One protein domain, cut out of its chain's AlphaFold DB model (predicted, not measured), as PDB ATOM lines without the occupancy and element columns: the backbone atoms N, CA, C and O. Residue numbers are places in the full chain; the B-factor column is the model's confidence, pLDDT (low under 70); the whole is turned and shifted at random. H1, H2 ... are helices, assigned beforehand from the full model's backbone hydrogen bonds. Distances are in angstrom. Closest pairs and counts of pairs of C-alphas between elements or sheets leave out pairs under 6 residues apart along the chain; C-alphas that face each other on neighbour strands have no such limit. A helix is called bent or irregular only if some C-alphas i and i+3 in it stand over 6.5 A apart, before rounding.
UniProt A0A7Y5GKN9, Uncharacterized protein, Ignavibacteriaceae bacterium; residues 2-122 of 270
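Overview. This is residues 2 to 122 of the 270 residues of an uncharacterized protein of Ignavibacteriaceae bacterium (UniProt A0A7Y5GKN9). What shape does the model make? Helix H3 is bent into a wide V of two arms, H3a and H3b, and the long helix H4 runs across the V from the end of H3b to the early part of H3a, making an open triangle. H2 folds along H3a in a helical hairpin, and short H1 hooks back at the far end of H2. How large and how regular is it? The printed part has 121 residues with four named helices, H1, H2, H3 and H4 in that order, no named strand, and the class is all helix. It is loose, with a radius of gyration of the C-alphas of 18.3 A, and elongated, spanning 51 by 32 by 22 A.

Along the chain. Where is the longest helix by residues? H3 holds residues 38 to 83 and was assigned as one helix by its hydrogen bonds, but it is bent: C-alphas 63 and 66 are 9.6 A apart. Arm H3a, residues 38 to 63, begins at C-alpha 38 at (-36.483, 39.228, -16.437) and is 37.5 A long; arm H3b, residues 66 to 83, is 24.9 A long and irregular, with C-alphas 78 and 81 6.8 A apart. Where are the others? H4, residues 88 to 122, is 52.5 A long, ends at C-alpha 122 at (-47.690, 34.506, -19.257), and is irregular, with C-alphas 89 and 92 8.5 A apart. H2, residues 14 to 34, is 30.2 A long, and H1 is residues 2 to 8.

Arrangement. How does H4 stand to the arms? Residues 103 to 118 of H4 touch H3a at a steep tilt of 41 degrees, opposite ways, the closest C-alphas being those of Ser 46 and Gly 110, 3.8 A apart. Its residues 88 to 95 touch H3b about perpendicular, at 83 degrees, the closest C-alphas being those of Asp 73 and Leu 95, 6.1 A apart. What of the other pairs? H2 and H3a touch as a hairpin at a shallow tilt of 26 degrees, opposite ways, with the closest C-alphas, Gln 23 and Ala 48, 5.7 A apart. H1 touches residues 17 to 21 of H2, the closest C-alphas being those of Ile 2 and Leu 21, 6.8 A apart, and is apart from H3a, H3b and H4. Are the backbones whole? Every O i to N i+4 pair is within hydrogen-bond range in H1, H2 and H3a, against 11 of 14 in H3b and 23 of 31 in H4.

Size, cuts and confidence. How far does it reach? The two C-alphas farthest apart, those of Ser 89 and His 122, are 53.6 A apart. Are there cuts or long links? The printed part has no cut, and the links H1 to H2, H2 to H3 and H3 to H4 are tight. Where is confidence low? The pLDDT is under 70 in residues 2 to 17, 63 to 64 and 87 to 93.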
ATOM      1  N   ILE A   2     -48.632  59.296 -15.436       42.88
ATOM      2  CA  ILE A   2     -48.838  60.510 -14.616       42.88
ATOM      3  C   ILE A   2     -50.283  61.022 -14.717       42.88
ATOM      4  O   ILE A   2     -50.907  61.248 -13.686       42.88
ATOM      5  N   ALA A   3     -50.845  61.091 -15.933       41.88
ATOM      6  CA  ALA A   3     -52.241  61.476 -16.164       41.88
ATOM      7  C   ALA A   3     -53.236  60.574 -15.407       41.88
ATOM      8  O   ALA A   3     -54.100  61.073 -14.698       41.88
ATOM      9  N   VAL A   4     -53.055  59.249 -15.459       45.53
ATOM     10  CA  VAL A   4     -53.926  58.275 -14.773       45.53
ATOM     11  C   VAL A   4     -53.870  58.434 -13.249       45.53
ATOM     12  O   VAL A   4     -54.914  58.499 -12.609       45.53
ATOM     13  N   LYS A   5     -52.679  58.575 -12.641       45.47
ATOM     14  CA  LYS A   5     -52.569  58.815 -11.184       45.47
ATOM     15  C   LYS A   5     -53.161  60.163 -10.762       45.47
ATOM     16  O   LYS A   5     -53.737  60.257  -9.683       45.47
ATOM     17  N   PHE A   6     -53.031  61.184 -11.602       49.72
ATOM     18  CA  PHE A   6     -53.570  62.516 -11.338       49.72
ATOM     19  C   PHE A   6     -55.104  62.553 -11.424       49.72
ATOM     20  O   PHE A   6     -55.744  63.231 -10.626       49.72
ATOM     21  N   ILE A   7     -55.687  61.779 -12.345       47.59
ATOM     22  CA  ILE A   7     -57.140  61.633 -12.517       47.59
ATOM     23  C   ILE A   7     -57.751  60.787 -11.388       47.59
ATOM     24  O   ILE A   7     -58.811  61.128 -10.872       47.59
ATOM     25  N   VAL A   8     -57.081  59.707 -10.969       45.00
ATOM     26  CA  VAL A   8     -57.617  58.758  -9.972       45.00
ATOM     27  C   VAL A   8     -57.425  59.238  -8.530       45.00
ATOM     28  O   VAL A   8     -58.238  58.924  -7.663       45.00
ATOM     29  N   SER A   9     -56.370  60.005  -8.244       39.38
ATOM     30  CA  SER A   9     -56.114  60.547  -6.905       39.38
ATOM     31  C   SER A   9     -55.424  61.917  -6.981       39.38
ATOM     32  O   SER A   9     -54.218  62.031  -6.745       39.38
ATOM     33  N   PRO A  10     -56.181  62.998  -7.245       44.22
ATOM     34  CA  PRO A  10     -55.650  64.366  -7.291       44.22
ATOM     35  C   PRO A  10     -55.149  64.884  -5.928       44.22
ATOM     36  O   PRO A  10     -54.592  65.984  -5.843       44.22
ATOM     37  N   HIS A  11     -55.355  64.109  -4.858       50.56
ATOM     38  CA  HIS A  11     -54.947  64.414  -3.484       50.56
ATOM     39  C   HIS A  11     -53.651  63.706  -3.056       50.56
ATOM     40  O   HIS A  11     -53.262  63.813  -1.896       50.56
ATOM     41  N   SER A  12     -52.984  62.967  -3.950       51.22
ATOM     42  CA  SER A  12     -51.717  62.316  -3.609       51.22
ATOM     43  C   SER A  12     -50.604  63.344  -3.342       51.22
ATOM     44  O   SER A  12     -50.539  64.372  -4.019       51.22
ATOM     45  N   PRO A  13     -49.716  63.086  -2.360       59.09
ATOM     46  CA  PRO A  13     -48.613  63.984  -2.053       59.09
ATOM     47  C   PRO A  13     -47.677  64.128  -3.259       59.09
ATOM     48  O   PRO A  13     -47.415  63.181  -3.996       59.09
ATOM     49  N   VAL A  14     -47.168  65.342  -3.441       61.72
ATOM     50  CA  VAL A  14     -46.373  65.804  -4.594       61.72
ATOM     51  C   VAL A  14     -45.177  64.903  -4.894       61.72
ATOM     52  O   VAL A  14     -44.885  64.588  -6.048       61.72
ATOM     53  N   THR A  15     -44.536  64.424  -3.830       66.62
ATOM     54  CA  THR A  15     -43.428  63.469  -3.859       66.62
ATOM     55  C   THR A  15     -43.780  62.202  -4.628       66.62
ATOM     56  O   THR A  15     -42.970  61.725  -5.420       66.62
ATOM     57  N   ALA A  16     -45.007  61.700  -4.491       65.25
ATOM     58  CA  ALA A  16     -45.453  60.498  -5.184       65.25
ATOM     59  C   ALA A  16     -45.593  60.710  -6.699       65.25
ATOM     60  O   ALA A  16     -45.335  59.785  -7.466       65.25
ATOM     61  N   HIS A  17     -45.981  61.906  -7.153       68.00
ATOM     62  CA  HIS A  17     -46.048  62.208  -8.586       68.00
ATOM     63  C   HIS A  17     -44.652  62.327  -9.198       68.00
ATOM     64  O   HIS A  17     -44.402  61.760 -10.261       68.00
ATOM     65  N   PHE A  18     -43.742  63.009  -8.499       73.00
ATOM     66  CA  PHE A  18     -42.354  63.154  -8.931       73.00
ATOM     67  C   PHE A  18     -41.621  61.806  -8.974       73.00
ATOM     68  O   PHE A  18     -40.951  61.493  -9.955       73.00
ATOM     69  N   ALA A  19     -41.836  60.958  -7.966       78.56
ATOM     70  CA  ALA A  19     -41.256  59.622  -7.933       78.56
ATOM     71  C   ALA A  19     -41.733  58.749  -9.086       78.56
ATOM     72  O   ALA A  19     -40.920  58.109  -9.737       78.56
ATOM     73  N   VAL A  20     -43.032  58.767  -9.391       75.19
ATOM     74  CA  VAL A  20     -43.590  57.988 -10.507       75.19
ATOM     75  C   VAL A  20     -43.061  58.476 -11.854       75.19
ATOM     76  O   VAL A  20     -42.903  57.672 -12.767       75.19
ATOM     77  N   LEU A  21     -42.781  59.775 -11.992       79.88
ATOM     78  CA  LEU A  21     -42.148  60.321 -13.189       79.88
ATOM     79  C   LEU A  21     -40.726  59.776 -13.343       79.88
ATOM     80  O   LEU A  21     -40.412  59.213 -14.389       79.88
ATOM     81  N   ILE A  22     -39.896  59.885 -12.303       84.56
ATOM     82  CA  ILE A  22     -38.514  59.381 -12.335       84.56
ATOM     83  C   ILE A  22     -38.489  57.870 -12.540       84.56
ATOM     84  O   ILE A  22     -37.713  57.376 -13.351       84.56
ATOM     85  N   GLN A  23     -39.376  57.138 -11.868       87.62
ATOM     86  CA  GLN A  23     -39.544  55.702 -12.068       87.62
ATOM     87  C   GLN A  23     -39.956  55.396 -13.510       87.62
ATOM     88  O   GLN A  23     -39.369  54.518 -14.124       87.62
ATOM     89  N   GLY A  24     -40.898  56.141 -14.093       85.19
ATOM     90  CA  GLY A  24     -41.302  55.959 -15.488       85.19
ATOM     91  C   GLY A  24     -40.161  56.197 -16.480       85.19
ATOM     92  O   GLY A  24     -39.966  55.385 -17.382       85.19
ATOM     93  N   ILE A  25     -39.374  57.260 -16.283       87.44
ATOM     94  CA  ILE A  25     -38.188  57.553 -17.104       87.44
ATOM     95  C   ILE A  25     -37.138  56.455 -16.934       87.44
ATOM     96  O   ILE A  25     -36.632  55.936 -17.924       87.44
ATOM     97  N   ALA A  26     -36.841  56.059 -15.697       89.56
ATOM     98  CA  ALA A  26     -35.893  54.988 -15.420       89.56
ATOM     99  C   ALA A  26     -36.343  53.666 -16.050       89.56
ATOM    100  O   ALA A  26     -35.528  52.966 -16.635       89.56
ATOM    101  N   GLY A  27     -37.639  53.352 -15.993       89.69
ATOM    102  CA  GLY A  27     -38.221  52.209 -16.688       89.69
ATOM    103  C   GLY A  27     -37.975  52.293 -18.187       89.69
ATOM    104  O   GLY A  27     -37.380  51.381 -18.749       89.69
ATOM    105  N   TYR A  28     -38.351  53.404 -18.822       88.62
ATOM    106  CA  TYR A  28     -38.116  53.609 -20.254       88.62
ATOM    107  C   TYR A  28     -36.644  53.402 -20.636       88.62
ATOM    108  O   TYR A  28     -36.356  52.629 -21.545       88.62
ATOM    109  N   VAL A  29     -35.713  54.013 -19.897       91.06
ATOM    110  CA  VAL A  29     -34.270  53.869 -20.140       91.06
ATOM    111  C   VAL A  29     -33.825  52.414 -19.970       91.06
ATOM    112  O   VAL A  29     -33.212  51.855 -20.877       91.06
ATOM    113  N   ILE A  30     -34.182  51.763 -18.861       91.88
ATOM    114  CA  ILE A  30     -33.803  50.371 -18.579       91.88
ATOM    115  C   ILE A  30     -34.332  49.429 -19.669       91.88
ATOM    116  O   ILE A  30     -33.571  48.625 -20.204       91.88
ATOM    117  N   TYR A  31     -35.610  49.537 -20.039       91.38
ATOM    118  CA  TYR A  31     -36.204  48.679 -21.068       91.38
ATOM    119  C   TYR A  31     -35.690  48.997 -22.474       91.38
ATOM    120  O   TYR A  31     -35.589  48.082 -23.288       91.38
ATOM    121  N   SER A  32     -35.316  50.247 -22.759       89.31
ATOM    122  CA  SER A  32     -34.693  50.606 -24.040       89.31
ATOM    123  C   SER A  32     -33.283  50.028 -24.199       89.31
ATOM    124  O   SER A  32     -32.901  49.667 -25.307       89.31
ATOM    125  N   LEU A  33     -32.530  49.896 -23.100       89.88
ATOM    126  CA  LEU A  33     -31.156  49.384 -23.116       89.88
ATOM    127  C   LEU A  33     -31.089  47.855 -23.038       89.88
ATOM    128  O   LEU A  33     -30.269  47.239 -23.711       89.88
ATOM    129  N   PHE A  34     -31.936  47.240 -22.212       87.81
ATOM    130  CA  PHE A  34     -31.843  45.815 -21.869       87.81
ATOM    131  C   PHE A  34     -33.022  44.975 -22.395       87.81
ATOM    132  O   PHE A  34     -33.114  43.779 -22.105       87.81
ATOM    133  N   GLY A  35     -33.950  45.587 -23.138       88.25
ATOM    134  CA  GLY A  35     -35.145  44.932 -23.673       88.25
ATOM    135  C   GLY A  35     -36.121  44.442 -22.594       88.25
ATOM    136  O   GLY A  35     -35.957  44.698 -21.399       88.25
ATOM    137  N   CYS A  36     -37.152  43.699 -23.004       84.06
ATOM    138  CA  CYS A  36     -38.159  43.112 -22.110       84.06
ATOM    139  C   CYS A  36     -37.691  41.771 -21.518       84.06
ATOM    140  O   CYS A  36     -38.253  40.719 -21.810       84.06
ATOM    141  N   SER A  37     -36.644  41.805 -20.693       87.62
ATOM    142  CA  SER A  37     -36.103  40.620 -20.015       87.62
ATOM    143  C   SER A  37     -36.465  40.583 -18.523       87.62
ATOM    144  O   SER A  37     -36.795  41.609 -17.921       87.62
ATOM    145  N   LYS A  38     -36.337  39.400 -17.898       88.44
ATOM    146  CA  LYS A  38     -36.483  39.228 -16.437       88.44
ATOM    147  C   LYS A  38     -35.510  40.112 -15.652       88.44
ATOM    148  O   LYS A  38     -35.836  40.586 -14.563       88.44
ATOM    149  N   PHE A  39     -34.323  40.338 -16.215       90.06
ATOM    150  CA  PHE A  39     -33.315  41.218 -15.640       90.06
ATOM    151  C   PHE A  39     -33.790  42.674 -15.652       90.06
ATOM    152  O   PHE A  39     -33.771  43.319 -14.607       90.06
ATOM    153  N   SER A  40     -34.315  43.161 -16.779       90.56
ATOM    154  CA  SER A  40     -34.844  44.527 -16.902       90.56
ATOM    155  C   SER A  40     -35.991  44.794 -15.925       90.56
ATOM    156  O   SER A  40     -36.011  45.828 -15.258       90.56
ATOM    157  N   THR A  41     -36.923  43.845 -15.778       90.75
ATOM    158  CA  THR A  41     -38.031  43.946 -14.810       90.75
ATOM    159  C   THR A  41     -37.552  43.923 -13.360       90.75
ATOM    160  O   THR A  41     -38.067  44.687 -12.543       90.75
ATOM    161  N   ALA A  42     -36.564  43.085 -13.030       93.25
ATOM    162  CA  ALA A  42     -35.977  43.032 -11.691       93.25
ATOM    163  C   ALA A  42     -35.237  44.332 -11.362       93.25
ATOM    164  O   ALA A  42     -35.507  44.946 -10.334       93.25
ATOM    165  N   LEU A  43     -34.380  44.799 -12.272       93.19
ATOM    166  CA  LEU A  43     -33.616  46.034 -12.124       93.19
ATOM    167  C   LEU A  43     -34.536  47.248 -11.961       93.19
ATOM    168  O   LEU A  43     -34.331  48.070 -11.067       93.19
ATOM    169  N   HIS A  44     -35.583  47.337 -12.783       93.50
ATOM    170  CA  HIS A  44     -36.569  48.404 -12.678       93.50
ATOM    171  C   HIS A  44     -37.347  48.348 -11.350       93.50
ATOM    172  O   HIS A  44     -37.506  49.381 -10.694       93.50
ATOM    173  N   GLY A  45     -37.782  47.158 -10.916       92.88
ATOM    174  CA  GLY A  45     -38.466  46.959  -9.632       92.88
ATOM    175  C   GLY A  45     -37.600  47.349  -8.431       92.88
ATOM    176  O   GLY A  45     -38.041  48.103  -7.558       92.88
ATOM    177  N   SER A  46     -36.339  46.916  -8.430       94.75
ATOM    178  CA  SER A  46     -35.316  47.311  -7.458       94.75
ATOM    179  C   SER A  46     -35.116  48.816  -7.408       94.75
ATOM    180  O   SER A  46     -35.232  49.413  -6.335       94.75
ATOM    181  N   PHE A  47     -34.884  49.445  -8.562       94.75
ATOM    182  CA  PHE A  47     -34.715  50.892  -8.648       94.75
ATOM    183  C   PHE A  47     -35.937  51.625  -8.087       94.75
ATOM    184  O   PHE A  47     -35.794  52.543  -7.282       94.75
ATOM    185  N   ALA A  48     -37.148  51.200  -8.456       92.88
ATOM    186  CA  ALA A  48     -38.372  51.851  -8.016       92.88
ATOM    187  C   ALA A  48     -38.553  51.803  -6.488       92.88
ATOM    188  O   ALA A  48     -38.888  52.828  -5.877       92.88
ATOM    189  N   LEU A  49     -38.314  50.648  -5.861       93.00
ATOM    190  CA  LEU A  49     -38.449  50.498  -4.411       93.00
ATOM    191  C   LEU A  49     -37.344  51.218  -3.639       93.00
ATOM    192  O   LEU A  49     -37.660  51.945  -2.694       93.00
ATOM    193  N   VAL A  50     -36.086  51.088  -4.063       94.38
ATOM    194  CA  VAL A  50     -34.955  51.780  -3.427       94.38
ATOM    195  C   VAL A  50     -35.109  53.294  -3.553       94.38
ATOM    196  O   VAL A  50     -34.981  54.005  -2.558       94.38
ATOM    197  N   TYR A  51     -35.487  53.799  -4.730       92.50
ATOM    198  CA  TYR A  51     -35.754  55.224  -4.929       92.50
ATOM    199  C   TYR A  51     -36.878  55.726  -4.012       92.50
ATOM    200  O   TYR A  51     -36.760  56.784  -3.392       92.50
ATOM    201  N   SER A  52     -37.957  54.949  -3.862       90.19
ATOM    202  CA  SER A  52     -39.064  55.300  -2.961       90.19
ATOM    203  C   SER A  52     -38.630  55.322  -1.492       90.19
ATOM    204  O   SER A  52     -39.070  56.183  -0.732       90.19
ATOM    205  N   ALA A  53     -37.780  54.381  -1.080       90.94
ATOM    206  CA  ALA A  53     -37.214  54.328   0.266       90.94
ATOM    207  C   ALA A  53     -36.313  55.542   0.536       90.94
ATOM    208  O   ALA A  53     -36.474  56.234   1.541       90.94
ATOM    209  N   PHE A  54     -35.439  55.868  -0.415       90.69
ATOM    210  CA  PHE A  54     -34.557  57.026  -0.340       90.69
ATOM    211  C   PHE A  54     -35.337  58.345  -0.275       90.69
ATOM    212  O   PHE A  54     -35.064  59.205   0.563       90.69
ATOM    213  N   GLN A  55     -36.389  58.481  -1.084       87.56
ATOM    214  CA  GLN A  55     -37.264  59.649  -1.041       87.56
ATOM    215  C   GLN A  55     -37.937  59.825   0.328       87.56
ATOM    216  O   GLN A  55     -38.091  60.960   0.786       87.56
ATOM    217  N   LYS A  56     -38.327  58.733   1.002       86.69
ATOM    218  CA  LYS A  56     -38.883  58.800   2.365       86.69
ATOM    219  C   LYS A  56     -37.849  59.312   3.366       86.69
ATOM    220  O   LYS A  56     -38.204  60.163   4.174       86.69
ATOM    221  N   LEU A  57     -36.595  58.862   3.278       88.12
ATOM    222  CA  LEU A  57     -35.506  59.349   4.138       88.12
ATOM    223  C   LEU A  57     -35.240  60.845   3.929       88.12
ATOM    224  O   LEU A  57     -35.156  61.598   4.900       88.12
ATOM    225  N   ILE A  58     -35.194  61.300   2.672       83.12
ATOM    226  CA  ILE A  58     -35.070  62.731   2.354       83.12
ATOM    227  C   ILE A  58     -36.259  63.505   2.922       83.12
ATOM    228  O   ILE A  58     -36.076  64.525   3.578       83.12
ATOM    229  N   THR A  59     -37.481  63.017   2.702       79.12
ATOM    230  CA  THR A  59     -38.695  63.694   3.177       79.12
ATOM    231  C   THR A  59     -38.698  63.794   4.703       79.12
ATOM    232  O   THR A  59     -38.984  64.861   5.235       79.12
ATOM    233  N   ALA A  60     -38.319  62.728   5.412       79.31
ATOM    234  CA  ALA A  60     -38.182  62.743   6.867       79.31
ATOM    235  C   ALA A  60     -37.128  63.764   7.326       79.31
ATOM    236  O   ALA A  60     -37.395  64.557   8.224       79.31
ATOM    237  N   THR A  61     -35.976  63.813   6.655       81.50
ATOM    238  CA  THR A  61     -34.902  64.767   6.973       81.50
ATOM    239  C   THR A  61     -35.326  66.216   6.733       81.50
ATOM    240  O   THR A  61     -35.011  67.088   7.534       81.50
ATOM    241  N   ILE A  62     -36.069  66.495   5.661       71.31
ATOM    242  CA  ILE A  62     -36.578  67.844   5.375       71.31
ATOM    243  C   ILE A  62     -37.618  68.270   6.417       71.31
ATOM    244  O   ILE A  62     -37.600  69.415   6.863       71.31
ATOM    245  N   LEU A  63     -38.519  67.362   6.803       66.19
ATOM    246  CA  LEU A  63     -39.608  67.665   7.735       66.19
ATOM    247  C   LEU A  63     -39.118  67.834   9.174       66.19
ATOM    248  O   LEU A  63     -39.511  68.790   9.839       66.19
ATOM    249  N   PHE A  64     -38.270  66.920   9.643       69.75
ATOM    250  CA  PHE A  64     -37.865  66.839  11.047       69.75
ATOM    251  C   PHE A  64     -36.433  67.332  11.309       69.75
ATOM    252  O   PHE A  64     -36.033  67.497  12.459       69.75
ATOM    253  N   GLY A  65     -35.647  67.593  10.262       74.25
ATOM    254  CA  GLY A  65     -34.273  68.076  10.382       74.25
ATOM    255  C   GLY A  65     -33.300  67.050  10.968       74.25
ATOM    256  O   GLY A  65     -33.542  65.844  10.975       74.25
ATOM    257  N   MET A  66     -32.171  67.554  11.476       79.12
ATOM    258  CA  MET A  66     -31.151  66.739  12.151       79.12
ATOM    259  C   MET A  66     -31.609  66.205  13.507       79.12
ATOM    260  O   MET A  66     -31.040  65.233  13.992       79.12
ATOM    261  N   ASP A  67     -32.641  66.799  14.105       74.44
ATOM    262  CA  ASP A  67     -33.159  66.354  15.397       74.44
ATOM    263  C   ASP A  67     -33.772  64.953  15.292       74.44
ATOM    264  O   ASP A  67     -33.548  64.133  16.174       74.44
ATOM    265  N   PHE A  68     -34.409  64.614  14.162       79.62
ATOM    266  CA  PHE A  68     -34.827  63.236  13.879       79.62
ATOM    267  C   PHE A  68     -33.656  62.256  13.905       79.62
ATOM    268  O   PHE A  68     -33.734  61.221  14.557       79.62
ATOM    269  N   TRP A  69     -32.560  62.599  13.226       84.31
ATOM    270  CA  TRP A  69     -31.377  61.745  13.166       84.31
ATOM    271  C   TRP A  69     -30.707  61.604  14.530       84.31
ATOM    272  O   TRP A  69     -30.322  60.498  14.883       84.31
ATOM    273  N   ARG A  70     -30.642  62.675  15.330       82.38
ATOM    274  CA  ARG A  70     -30.117  62.634  16.707       82.38
ATOM    275  C   ARG A  70     -30.986  61.798  17.639       82.38
ATOM    276  O   ARG A  70     -30.458  61.016  18.418       82.38
ATOM    277  N   SER A  71     -32.310  61.936  17.563       83.31
ATOM    278  CA  SER A  71     -33.228  61.109  18.354       83.31
ATOM    279  C   SER A  71     -33.149  59.640  17.952       83.31
ATOM    280  O   SER A  71     -33.218  58.766  18.811       83.31
ATOM    281  N   PHE A  72     -32.990  59.360  16.658       84.69
ATOM    282  CA  PHE A  72     -32.841  57.996  16.165       84.69
ATOM    283  C   PHE A  72     -31.486  57.394  16.561       84.69
ATOM    284  O   PHE A  72     -31.449  56.255  17.011       84.69
ATOM    285  N   ASP A  73     -30.403  58.168  16.479       86.25
ATOM    286  CA  ASP A  73     -29.071  57.785  16.963       86.25
ATOM    287  C   ASP A  73     -29.088  57.478  18.467       86.25
ATOM    288  O   ASP A  73     -28.676  56.397  18.879       86.25
ATOM    289  N   HIS A  74     -29.702  58.355  19.270       84.75
ATOM    290  CA  HIS A  74     -29.904  58.111  20.697       84.75
ATOM    291  C   HIS A  74     -30.742  56.853  20.949       84.75
ATOM    292  O   HIS A  74     -30.428  56.076  21.839       84.75
ATOM    293  N   PHE A  75     -31.812  56.617  20.187       84.50
ATOM    294  CA  PHE A  75     -32.609  55.394  20.323       84.50
ATOM    295  C   PHE A  75     -31.779  54.135  20.023       84.50
ATOM    296  O   PHE A  75     -31.891  53.126  20.725       84.50
ATOM    297  N   ILE A  76     -30.910  54.196  19.013       84.94
ATOM    298  CA  ILE A  76     -30.016  53.093  18.666       84.94
ATOM    299  C   ILE A  76     -29.015  52.842  19.793       84.94
ATOM    300  O   ILE A  76     -28.906  51.700  20.244       84.94
ATOM    301  N   SER A  77     -28.329  53.879  20.276       83.12
ATOM    302  CA  SER A  77     -27.323  53.740  21.331       83.12
ATOM    303  C   SER A  77     -27.931  53.342  22.672       83.12
ATOM    304  O   SER A  77     -27.439  52.418  23.308       83.12
ATOM    305  N   SER A  78     -29.055  53.943  23.068       81.56
ATOM    306  CA  SER A  78     -29.655  53.703  24.385       81.56
ATOM    307  C   SER A  78     -30.496  52.430  24.474       81.56
ATOM    308  O   SER A  78     -30.750  51.940  25.573       81.56
ATOM    309  N   THR A  79     -31.004  51.918  23.348       82.38
ATOM    310  CA  THR A  79     -31.975  50.811  23.355       82.38
ATOM    311  C   THR A  79     -31.528  49.636  22.503       82.38
ATOM    312  O   THR A  79     -31.565  48.508  22.978       82.38
ATOM    313  N   ILE A  80     -31.088  49.862  21.265       83.25
ATOM    314  CA  ILE A  80     -30.763  48.756  20.354       83.25
ATOM    315  C   ILE A  80     -29.411  48.130  20.709       83.25
ATOM    316  O   ILE A  80     -29.350  46.922  20.918       83.25
ATOM    317  N   LEU A  81     -28.335  48.915  20.812       82.88
ATOM    318  CA  LEU A  81     -26.992  48.378  21.088       82.88
ATOM    319  C   LEU A  81     -26.908  47.588  22.413       82.88
ATOM    320  O   LEU A  81     -26.347  46.486  22.392       82.88
ATOM    321  N   PRO A  82     -27.521  48.041  23.529       82.06
ATOM    322  CA  PRO A  82     -27.501  47.310  24.791       82.06
ATOM    323  C   PRO A  82     -28.289  45.998  24.733       82.06
ATOM    324  O   PRO A  82     -27.874  45.022  25.351       82.06
ATOM    325  N   LEU A  83     -29.382  45.929  23.957       82.94
ATOM    326  CA  LEU A  83     -30.147  44.685  23.761       82.94
ATOM    327  C   LEU A  83     -29.327  43.588  23.069       82.94
ATOM    328  O   LEU A  83     -29.584  42.406  23.281       82.94
ATOM    329  N   PHE A  84     -28.340  43.974  22.262       80.31
ATOM    330  CA  PHE A  84     -27.430  43.053  21.580       80.31
ATOM    331  C   PHE A  84     -26.058  42.942  22.264       80.31
ATOM    332  O   PHE A  84     -25.162  42.301  21.718       80.31
ATOM    333  N   SER A  85     -25.883  43.536  23.452       78.38
ATOM    334  CA  SER A  85     -24.611  43.570  24.194       78.38
ATOM    335  C   SER A  85     -23.432  44.150  23.390       78.38
ATOM    336  O   SER A  85     -22.275  43.787  23.615       78.38
ATOM    337  N   ILE A  86     -23.708  45.052  22.445       72.56
ATOM    338  CA  ILE A  86     -22.697  45.697  21.597       72.56
ATOM    339  C   ILE A  86     -22.200  46.961  22.318       72.56
ATOM    340  O   ILE A  86     -23.001  47.785  22.754       72.56
ATOM    341  N   ARG A  87     -20.876  47.119  22.473       63.75
ATOM    342  CA  ARG A  87     -20.269  48.282  23.152       63.75
ATOM    343  C   ARG A  87     -20.431  49.571  22.336       63.75
ATOM    344  O   ARG A  87     -20.261  49.569  21.123       63.75
ATOM    345  N   GLU A  88     -20.661  50.684  23.034       59.88
ATOM    346  CA  GLU A  88     -20.946  52.008  22.451       59.88
ATOM    347  C   GLU A  88     -19.790  52.678  21.682       59.88
ATOM    348  O   GLU A  88     -19.996  53.715  21.058       59.88
ATOM    349  N   SER A  89     -18.579  52.108  21.667       56.75
ATOM    350  CA  SER A  89     -17.418  52.718  20.993       56.75
ATOM    351  C   SER A  89     -17.507  52.742  19.455       56.75
ATOM    352  O   SER A  89     -16.605  53.257  18.805       56.75
ATOM    353  N   GLU A  90     -18.590  52.209  18.881       56.12
ATOM    354  CA  GLU A  90     -18.902  52.099  17.442       56.12
ATOM    355  C   GLU A  90     -20.184  52.892  17.064       56.12
ATOM    356  O   GLU A  90     -20.873  52.584  16.090       56.12
ATOM    357  N   SER A  91     -20.583  53.894  17.857       56.34
ATOM    358  CA  SER A  91     -21.911  54.529  17.742       56.34
ATOM    359  C   SER A  91     -22.174  55.236  16.402       56.34
ATOM    360  O   SER A  91     -23.256  55.086  15.837       56.34
ATOM    361  N   SER A  92     -21.185  55.927  15.821       59.53
ATOM    362  CA  SER A  92     -21.370  56.622  14.530       59.53
ATOM    363  C   SER A  92     -21.562  55.678  13.332       59.53
ATOM    364  O   SER A  92     -22.219  56.051  12.357       59.53
ATOM    365  N   SER A  93     -21.037  54.449  13.382       69.81
ATOM    366  CA  SER A  93     -21.209  53.434  12.329       69.81
ATOM    367  C   SER A  93     -22.585  52.752  12.391       69.81
ATOM    368  O   SER A  93     -23.093  52.297  11.361       69.81
ATOM    369  N   ALA A  94     -23.227  52.715  13.563       79.00
ATOM    370  CA  ALA A  94     -24.482  51.991  13.776       79.00
ATOM    371  C   ALA A  94     -25.674  52.600  13.015       79.00
ATOM    372  O   ALA A  94     -26.455  51.875  12.390       79.00
ATOM    373  N   LEU A  95     -25.794  53.932  13.004       84.56
ATOM    374  CA  LEU A  95     -26.862  54.632  12.283       84.56
ATOM    375  C   LEU A  95     -26.791  54.382  10.768       84.56
ATOM    376  O   LEU A  95     -27.798  54.054  10.133       84.56
ATOM    377  N   LEU A  96     -25.590  54.496  10.189       84.38
ATOM    378  CA  LEU A  96     -25.349  54.225   8.769       84.38
ATOM    379  C   LEU A  96     -25.658  52.770   8.416       84.38
ATOM    380  O   LEU A  96     -26.307  52.514   7.400       84.38
ATOM    381  N   LEU A  97     -25.259  51.823   9.267       86.25
ATOM    382  CA  LEU A  97     -25.543  50.402   9.076       86.25
ATOM    383  C   LEU A  97     -27.051  50.131   9.017       86.25
ATOM    384  O   LEU A  97     -27.505  49.392   8.142       86.25
ATOM    385  N   ILE A  98     -27.845  50.770   9.879       87.56
ATOM    386  CA  ILE A  98     -29.307  50.622   9.876       87.56
ATOM    387  C   ILE A  98     -29.928  51.210   8.607       87.56
ATOM    388  O   ILE A  98     -30.823  50.595   8.022       87.56
ATOM    389  N   VAL A  99     -29.443  52.362   8.134       90.25
ATOM    390  CA  VAL A  99     -29.905  52.949   6.865       90.25
ATOM    391  C   VAL A  99     -29.571  52.032   5.684       90.25
ATOM    392  O   VAL A  99     -30.425  51.805   4.824       90.25
ATOM    393  N   ILE A 100     -28.365  51.462   5.652       90.88
ATOM    394  CA  ILE A 100     -27.951  50.506   4.618       90.88
ATOM    395  C   ILE A 100     -28.834  49.259   4.664       90.88
ATOM    396  O   ILE A 100     -29.355  48.847   3.627       90.88
ATOM    397  N   LEU A 101     -29.067  48.689   5.849       91.75
ATOM    398  CA  LEU A 101     -29.927  47.519   6.024       91.75
ATOM    399  C   LEU A 101     -31.364  47.806   5.566       91.75
ATOM    400  O   LEU A 101     -31.962  47.000   4.852       91.75
ATOM    401  N   TYR A 102     -31.898  48.978   5.914       92.62
ATOM    402  CA  TYR A 102     -33.202  49.443   5.448       92.62
ATOM    403  C   TYR A 102     -33.274  49.482   3.916       92.62
ATOM    404  O   TYR A 102     -34.203  48.922   3.330       92.62
ATOM    405  N   LEU A 103     -32.285  50.079   3.245       94.31
ATOM    406  CA  LEU A 103     -32.246  50.128   1.779       94.31
ATOM    407  C   LEU A 103     -32.062  48.738   1.153       94.31
ATOM    408  O   LEU A 103     -32.668  48.452   0.120       94.31
ATOM    409  N   LEU A 104     -31.290  47.860   1.792       95.38
ATOM    410  CA  LEU A 104     -31.043  46.493   1.336       95.38
ATOM    411  C   LEU A 104     -32.316  45.637   1.384       95.38
ATOM    412  O   LEU A 104     -32.588  44.894   0.442       95.38
ATOM    413  N   ILE A 105     -33.158  45.800   2.408       95.62
ATOM    414  CA  ILE A 105     -34.482  45.157   2.454       95.62
ATOM    415  C   ILE A 105     -35.332  45.597   1.254       95.62
ATOM    416  O   ILE A 105     -35.916  44.759   0.566       95.62
ATOM    417  N   TYR A 106     -35.375  46.901   0.957       95.12
ATOM    418  CA  TYR A 106     -36.115  47.413  -0.204       95.12
ATOM    419  C   TYR A 106     -35.531  46.924  -1.531       95.12
ATOM    420  O   TYR A 106     -36.293  46.650  -2.459       95.12
ATOM    421  N   LEU A 107     -34.208  46.774  -1.616       95.88
ATOM    422  CA  LEU A 107     -33.540  46.201  -2.779       95.88
ATOM    423  C   LEU A 107     -33.988  44.753  -3.005       95.88
ATOM    424  O   LEU A 107     -34.442  44.435  -4.104       95.88
ATOM    425  N   ILE A 108     -33.929  43.907  -1.971       95.69
ATOM    426  CA  ILE A 108     -34.331  42.494  -2.039       95.69
ATOM    427  C   ILE A 108     -35.801  42.375  -2.449       95.69
ATOM    428  O   ILE A 108     -36.124  41.682  -3.416       95.69
ATOM    429  N   VAL A 109     -36.699  43.088  -1.764       95.25
ATOM    430  CA  VAL A 109     -38.132  43.089  -2.103       95.25
ATOM    431  C   VAL A 109     -38.351  43.594  -3.533       95.25
ATOM    432  O   VAL A 109     -39.218  43.086  -4.246       95.25
ATOM    433  N   GLY A 110     -37.547  44.551  -3.990       93.56
ATOM    434  CA  GLY A 110     -37.608  45.099  -5.344       93.56
ATOM    435  C   GLY A 110     -37.234  44.077  -6.411       93.56
ATOM    436  O   GLY A 110     -37.930  43.964  -7.419       93.56
ATOM    437  N   ILE A 111     -36.211  43.262  -6.141       94.00
ATOM    438  CA  ILE A 111     -35.826  42.147  -7.013       94.00
ATOM    439  C   ILE A 111     -36.982  41.146  -7.096       94.00
ATOM    440  O   ILE A 111     -37.433  40.821  -8.192       94.00
ATOM    441  N   PHE A 112     -37.509  40.693  -5.953       93.44
ATOM    442  CA  PHE A 112     -38.606  39.717  -5.925       93.44
ATOM    443  C   PHE A 112     -39.861  40.222  -6.640       93.44
ATOM    444  O   PHE A 112     -40.457  39.499  -7.438       93.44
ATOM    445  N   THR A 113     -40.253  41.470  -6.385       89.94
ATOM    446  CA  THR A 113     -41.430  42.076  -7.022       89.94
ATOM    447  C   THR A 113     -41.232  42.279  -8.522       89.94
ATOM    448  O   THR A 113     -42.154  42.007  -9.291       89.94
ATOM    449  N   GLY A 114     -40.036  42.673  -8.965       90.62
ATOM    450  CA  GLY A 114     -39.710  42.794 -10.384       90.62
ATOM    451  C   GLY A 114     -39.667  41.445 -11.110       90.62
ATOM    452  O   GLY A 114     -40.205  41.315 -12.210       90.62
ATOM    453  N   LEU A 115     -39.117  40.403 -10.479       90.44
ATOM    454  CA  LEU A 115     -39.159  39.039 -11.016       90.44
ATOM    455  C   LEU A 115     -40.593  38.510 -11.100       90.44
ATOM    456  O   LEU A 115     -40.976  37.940 -12.122       90.44
ATOM    457  N   PHE A 116     -41.411  38.743 -10.073       86.62
ATOM    458  CA  PHE A 116     -42.828  38.387 -10.106       86.62
ATOM    459  C   PHE A 116     -43.562  39.101 -11.249       86.62
ATOM    460  O   PHE A 116     -44.319  38.462 -11.979       86.62
ATOM    461  N   ALA A 117     -43.287  40.393 -11.458       85.88
ATOM    462  CA  ALA A 117     -43.870  41.172 -12.548       85.88
ATOM    463  C   ALA A 117     -43.540  40.592 -13.935       85.88
ATOM    464  O   ALA A 117     -44.398  40.610 -14.814       85.88
ATOM    465  N   SER A 118     -42.348  40.009 -14.115       87.12
ATOM    466  CA  SER A 118     -41.953  39.363 -15.379       87.12
ATOM    467  C   SER A 118     -42.805  38.143 -15.746       87.12
ATOM    468  O   SER A 118     -42.964  37.833 -16.923       87.12
ATOM    469  N   SER A 119     -43.396  37.472 -14.754       82.62
ATOM    470  CA  SER A 119     -44.223  36.275 -14.950       82.62
ATOM    471  C   SER A 119     -45.700  36.596 -15.198       82.62
ATOM    472  O   SER A 119     -46.460  35.720 -15.611       82.62
ATOM    473  N   VAL A 120     -46.132  37.836 -14.942       82.69
ATOM    474  CA  VAL A 120     -47.537  38.255 -15.070       82.69
ATOM    475  C   VAL A 120     -48.085  38.083 -16.494       82.69
ATOM    476  O   VAL A 120     -49.182  37.533 -16.601       82.69
ATOM    477  N   PRO A 121     -47.382  38.470 -17.580       81.00
ATOM    478  CA  PRO A 121     -47.907  38.334 -18.942       81.00
ATOM    479  C   PRO A 121     -48.295  36.893 -19.296       81.00
ATOM    480  O   PRO A 121     -49.417  36.646 -19.731       81.00
ATOM    481  N   HIS A 122     -47.428  35.924 -18.990       81.81
ATOM    482  CA  HIS A 122     -47.690  34.506 -19.257       81.81
ATOM    483  C   HIS A 122     -48.883  33.958 -18.460       81.81
ATOM    484  O   HIS A 122     -49.680  33.173 -18.971       81.81
TER     485      HIS A 122